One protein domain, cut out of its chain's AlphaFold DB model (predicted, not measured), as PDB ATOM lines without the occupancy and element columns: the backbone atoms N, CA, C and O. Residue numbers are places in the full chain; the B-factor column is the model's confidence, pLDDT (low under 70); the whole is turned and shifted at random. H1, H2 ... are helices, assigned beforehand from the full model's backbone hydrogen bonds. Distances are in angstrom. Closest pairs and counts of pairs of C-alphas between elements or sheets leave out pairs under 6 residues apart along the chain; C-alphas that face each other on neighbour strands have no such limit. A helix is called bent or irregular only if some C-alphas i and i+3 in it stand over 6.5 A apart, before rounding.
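AT A GLANCE: This is residues 98 to 138 of the 195 residues of an uncharacterized protein of Planctomycetaceae bacterium (UniProt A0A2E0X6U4). Two helices make an open V: the longer H2 forms one arm, H1 folds back as the other, and a tight link joins them at the narrow end. The arms spread away from that end, and residues 125 to 138 of H2 and 98 to 110 of H1 stand free, with open space between them. The printed part has 41 residues with two named helices, H1 then H2 along the chain, and no named strand; its class is all helix. The whole is loose, with a radius of gyration of the C-alphas of 11.8 A, and flat, spanning 33 by 25 by 7 A.

IN THESE COORDINATES: H2, the longest helix, has 21 residues, Gln 118 to Glu 138, and measures 30.6 A from C-alpha 118 at (367.918, 248.069, 301.140) to C-alpha 138 at (376.509, 219.649, 293.800). It is irregular, but only just: C-alphas 135 and 138 are 6.53 A apart. H1 covers residues 98 to 114, Gly 98 to Glu 114, and measures 24.3 A; its C-alpha 98 is at (385.184, 236.914, 279.182).

HOW THE PARTS SIT: H2 and H1 are close but not clearly touching, with 1 pair of C-alphas within 8 A. The closest C-alphas, those of Arg 121 and Val 112, are 7.5 A apart. The helices run opposite ways at a shallow tilt of 29 degrees, and their centres are 15.6 A apart. In H1 every O i to N i+4 pair is within hydrogen-bond range; in H2 16 of 17 are.

THE WHOLE: The two C-alphas farthest apart, those of Tyr 116 and Glu 138, are 33.3 A apart. The printed part has no cut, and the link from H1 to H2, 3 residues, is tight. The mean pLDDT of the printed part is 85.4, and residues 137 to 138 are under 70.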
ATOM      1  N   GLY A  98     385.042 235.466 278.999       81.25
ATOM      2  CA  GLY A  98     385.184 236.914 279.182       81.25
ATOM      3  C   GLY A  98     383.919 237.692 278.806       81.25
ATOM      4  O   GLY A  98     383.486 238.551 279.559       81.25
ATOM      5  N   GLU A  99     383.256 237.343 277.698       86.00
ATOM      6  CA  GLU A  99     381.967 237.962 277.337       86.00
ATOM      7  C   GLU A  99     380.870 237.657 278.366       86.00
ATOM      8  O   GLU A  99     379.997 238.492 278.607       86.00
ATOM      9  N   LEU A 100     380.908 236.473 278.982       89.69
ATOM     10  CA  LEU A 100     380.006 236.121 280.073       89.69
ATOM     11  C   LEU A 100     380.303 236.943 281.332       89.69
ATOM     12  O   LEU A 100     379.365 237.415 281.967       89.69
ATOM     13  N   GLU A 101     381.577 237.116 281.690       89.25
ATOM     14  CA  GLU A 101     381.998 237.966 282.811       89.25
ATOM     15  C   GLU A 101     381.524 239.411 282.608       89.25
ATOM     16  O   GLU A 101     380.821 239.941 283.470       89.25
ATOM     17  N   ASP A 102     381.776 239.989 281.431       91.69
ATOM     18  CA  ASP A 102     381.313 241.331 281.058       91.69
ATOM     19  C   ASP A 102     379.783 241.454 281.124       91.69
ATOM     20  O   ASP A 102     379.234 242.471 281.561       91.69
ATOM     21  N   LEU A 103     379.063 240.431 280.652       91.69
ATOM     22  CA  LEU A 103     377.603 240.411 280.685       91.69
ATOM     23  C   LEU A 103     377.079 240.348 282.122       91.69
ATOM     24  O   LEU A 103     376.127 241.058 282.458       91.69
ATOM     25  N   LEU A 104     377.679 239.509 282.967       92.06
ATOM     26  CA  LEU A 104     377.308 239.373 284.373       92.06
ATOM     27  C   LEU A 104     377.595 240.658 285.150       92.06
ATOM     28  O   LEU A 104     376.750 241.074 285.939       92.06
ATOM     29  N   GLU A 105     378.723 241.318 284.889       92.12
ATOM     30  CA  GLU A 105     379.056 242.612 285.488       92.12
ATOM     31  C   GLU A 105     378.028 243.685 285.107       92.12
ATOM     32  O   GLU A 105     377.454 244.336 285.982       92.12
ATOM     33  N   LYS A 106     377.708 243.815 283.812       92.75
ATOM     34  CA  LYS A 106     376.690 244.769 283.335       92.75
ATOM     35  C   LYS A 106     375.314 244.478 283.927       92.75
ATOM     36  O   LYS A 106     374.618 245.397 284.351       92.75
ATOM     37  N   THR A 107     374.935 243.204 283.992       91.56
ATOM     38  CA  THR A 107     373.664 242.780 284.592       91.56
ATOM     39  C   THR A 107     373.625 243.123 286.082       91.56
ATOM     40  O   THR A 107     372.625 243.651 286.560       91.56
ATOM     41  N   ALA A 108     374.714 242.873 286.814       88.12
ATOM     42  CA  ALA A 108     374.814 243.209 288.228       88.12
ATOM     43  C   ALA A 108     374.729 244.723 288.463       88.12
ATOM     44  O   ALA A 108     374.014 245.140 289.372       88.12
ATOM     45  N   SER A 109     375.386 245.538 287.632       88.81
ATOM     46  CA  SER A 109     375.285 247.002 287.707       88.81
ATOM     47  C   SER A 109     373.843 247.468 287.534       88.81
ATOM     48  O   SER A 109     373.334 248.180 288.392       88.81
ATOM     49  N   ILE A 110     373.148 246.990 286.494       90.19
ATOM     50  CA  ILE A 110     371.740 247.337 286.246       90.19
ATOM     51  C   ILE A 110     370.866 246.938 287.442       90.19
ATOM     52  O   ILE A 110     370.040 247.722 287.893       90.19
ATOM     53  N   LEU A 111     371.062 245.740 288.003       87.25
ATOM     54  CA  LEU A 111     370.300 245.298 289.175       87.25
ATOM     55  C   LEU A 111     370.541 246.190 290.399       87.25
ATOM     56  O   LEU A 111     369.601 246.469 291.143       87.25
ATOM     57  N   VAL A 112     371.783 246.625 290.623       84.56
ATOM     58  CA  VAL A 112     372.128 247.538 291.721       84.56
ATOM     59  C   VAL A 112     371.505 248.919 291.509       84.56
ATOM     60  O   VAL A 112     371.026 249.509 292.480       84.56
ATOM     61  N   ASP A 113     371.488 249.402 290.268       85.50
ATOM     62  CA  ASP A 113     370.952 250.716 289.908       85.50
ATOM     63  C   ASP A 113     369.419 250.764 289.993       85.50
ATOM     64  O   ASP A 113     368.869 251.753 290.473       85.50
ATOM     65  N   GLU A 114     368.730 249.690 289.599       86.75
ATOM     66  CA  GLU A 114     367.260 249.602 289.607       86.75
ATOM     67  C   GLU A 114     366.679 249.246 290.990       86.75
ATOM     68  O   GLU A 114     365.538 249.583 291.311       86.75
ATOM     69  N   CYS A 115     367.448 248.571 291.851       85.19
ATOM     70  CA  CYS A 115     367.010 248.258 293.213       85.19
ATOM     71  C   CYS A 115     367.371 249.409 294.158       85.19
ATOM     72  O   CYS A 115     368.506 249.492 294.625       85.19
ATOM     73  N   TYR A 116     366.425 250.283 294.495       76.50
ATOM     74  CA  TYR A 116     366.701 251.460 295.334       76.50
ATOM     75  C   TYR A 116     366.634 251.195 296.845       76.50
ATOM     76  O   TYR A 116     367.309 251.875 297.619       76.50
ATOM     77  N   ASP A 117     365.859 250.207 297.294       85.75
ATOM     78  CA  ASP A 117     365.614 249.939 298.710       85.75
ATOM     79  C   ASP A 117     366.460 248.776 299.261       85.75
ATOM     80  O   ASP A 117     366.566 247.682 298.703       85.75
ATOM     81  N   GLN A 118     367.067 249.022 300.426       79.19
ATOM     82  CA  GLN A 118     367.918 248.069 301.140       79.19
ATOM     83  C   GLN A 118     367.280 246.679 301.372       79.19
ATOM     84  O   GLN A 118     367.983 245.686 301.166       79.19
ATOM     85  N   PRO A 119     365.995 246.543 301.772       86.12
ATOM     86  CA  PRO A 119     365.387 245.221 301.950       86.12
ATOM     87  C   PRO A 119     365.248 244.435 300.637       86.12
ATOM     88  O   PRO A 119     365.473 243.224 300.628       86.12
ATOM     89  N   HIS A 120     364.958 245.094 299.513       83.44
ATOM     90  CA  HIS A 120     364.867 244.438 298.202       83.44
ATOM     91  C   HIS A 120     366.233 243.976 297.702       83.44
ATOM     92  O   HIS A 120     366.361 242.849 297.229       83.44
ATOM     93  N   ARG A 121     367.281 244.794 297.893       83.44
ATOM     94  CA  ARG A 121     368.669 244.393 297.598       83.44
ATOM     95  C   ARG A 121     369.063 243.130 298.360       83.44
ATOM     96  O   ARG A 121     369.622 242.204 297.778       83.44
ATOM     97  N   GLN A 122     368.738 243.068 299.653       85.81
ATOM     98  CA  GLN A 122     369.003 241.885 300.478       85.81
ATOM     99  C   GLN A 122     368.229 240.660 299.987       85.81
ATOM    100  O   GLN A 122     368.792 239.567 299.936       85.81
ATOM    101  N   HIS A 123     366.973 240.842 299.574       87.81
ATOM    102  CA  HIS A 123     366.168 239.762 299.014       87.81
ATOM    103  C   HIS A 123     366.769 239.210 297.710       87.81
ATOM    104  O   HIS A 123     366.935 237.998 297.580       87.81
ATOM    105  N   VAL A 124     367.171 240.080 296.777       87.00
ATOM    106  CA  VAL A 124     367.803 239.677 295.506       87.00
ATOM    107  C   VAL A 124     369.116 238.927 295.749       87.00
ATOM    108  O   VAL A 124     369.324 237.854 295.183       87.00
ATOM    109  N   VAL A 125     369.980 239.435 296.635       87.81
ATOM    110  CA  VAL A 125     371.247 238.769 296.994       87.81
ATOM    111  C   VAL A 125     371.000 237.386 297.598       87.81
ATOM    112  O   VAL A 125     371.683 236.427 297.235       87.81
ATOM    113  N   GLN A 126     370.012 237.261 298.485       90.88
ATOM    114  CA  GLN A 126     369.661 235.982 299.096       90.88
ATOM    115  C   GLN A 126     369.183 234.968 298.046       90.88
ATOM    116  O   GLN A 126     369.646 233.828 298.041       90.88
ATOM    117  N   ARG A 127     368.339 235.391 297.097       89.94
ATOM    118  CA  ARG A 127     367.863 234.537 295.995       89.94
ATOM    119  C   ARG A 127     368.992 234.092 295.062       89.94
ATOM    120  O   ARG A 127     369.011 232.935 294.645       89.94
ATOM    121  N   LEU A 128     369.949 234.972 294.756       88.81
ATOM    122  CA  LEU A 128     371.133 234.618 293.962       88.81
ATOM    123  C   LEU A 128     372.040 233.620 294.695       88.81
ATOM    124  O   LEU A 128     372.568 232.705 294.063       88.81
ATOM    125  N   ARG A 129     372.182 233.748 296.020       87.75
ATOM    126  CA  ARG A 129     372.933 232.791 296.846       87.75
ATOM    127  C   ARG A 129     372.275 231.411 296.854       87.75
ATOM    128  O   ARG A 129     372.963 230.426 296.612       87.75
ATOM    129  N   GLU A 130     370.961 231.344 297.056       89.56
ATOM    130  CA  GLU A 130     370.199 230.086 296.992       89.56
ATOM    131  C   GLU A 130     370.365 229.396 295.630       89.56
ATOM    132  O   GLU A 130     370.611 228.192 295.558       89.56
ATOM    133  N   LEU A 131     370.287 230.167 294.541       88.00
ATOM    134  CA  LEU A 131     370.497 229.655 293.187       88.00
ATOM    135  C   LEU A 131     371.930 229.136 292.991       88.00
ATOM    136  O   LEU A 131     372.137 228.082 292.384       88.00
ATOM    137  N   GLN A 132     372.924 229.858 293.516       85.56
ATOM    138  CA  GLN A 132     374.321 229.446 293.447       85.56
ATOM    139  C   GLN A 132     374.553 228.127 294.195       85.56
ATOM    140  O   GLN A 132     375.225 227.233 293.678       85.56
ATOM    141  N   GLU A 133     374.006 227.995 295.401       85.44
ATOM    142  CA  GLU A 133     374.122 226.784 296.213       85.44
ATOM    143  C   GLU A 133     373.456 225.586 295.526       85.44
ATOM    144  O   GLU A 133     374.076 224.527 295.431       85.44
ATOM    145  N   ALA A 134     372.267 225.775 294.947       84.12
ATOM    146  CA  ALA A 134     371.547 224.724 294.232       84.12
ATOM    147  C   ALA A 134     372.298 224.208 292.989       84.12
ATOM    148  O   ALA A 134     372.352 223.005 292.757       84.12
ATOM    149  N   HIS A 135     372.904 225.090 292.187       80.31
ATOM    150  CA  HIS A 135     373.520 224.687 290.912       80.31
ATOM    151  C   HIS A 135     375.021 224.384 290.988       80.31
ATOM    152  O   HIS A 135     375.534 223.587 290.197       80.31
ATOM    153  N   PHE A 136     375.748 225.022 291.906       72.75
ATOM    154  CA  PHE A 136     377.201 224.867 292.020       72.75
ATOM    155  C   PHE A 136     377.633 224.093 293.271       72.75
ATOM    156  O   PHE A 136     378.774 223.626 293.314       72.75
ATOM    157  N   GLY A 137     376.750 223.908 294.260       61.66
ATOM    158  CA  GLY A 137     377.020 223.094 295.448       61.66
ATOM    159  C   GLY A 137     377.250 221.620 295.105       61.66
ATOM    160  O   GLY A 137     378.253 221.041 295.522       61.66
ATOM    161  N   GLU A 138     376.400 221.046 294.248       58.66
ATOM    162  CA  GLU A 138     376.509 219.649 293.800       58.66
ATOM    163  C   GLU A 138     377.802 219.387 293.002       58.66
ATOM    164  O   GLU A 138     378.474 218.374 293.199       58.66
TER     165      GLU A 138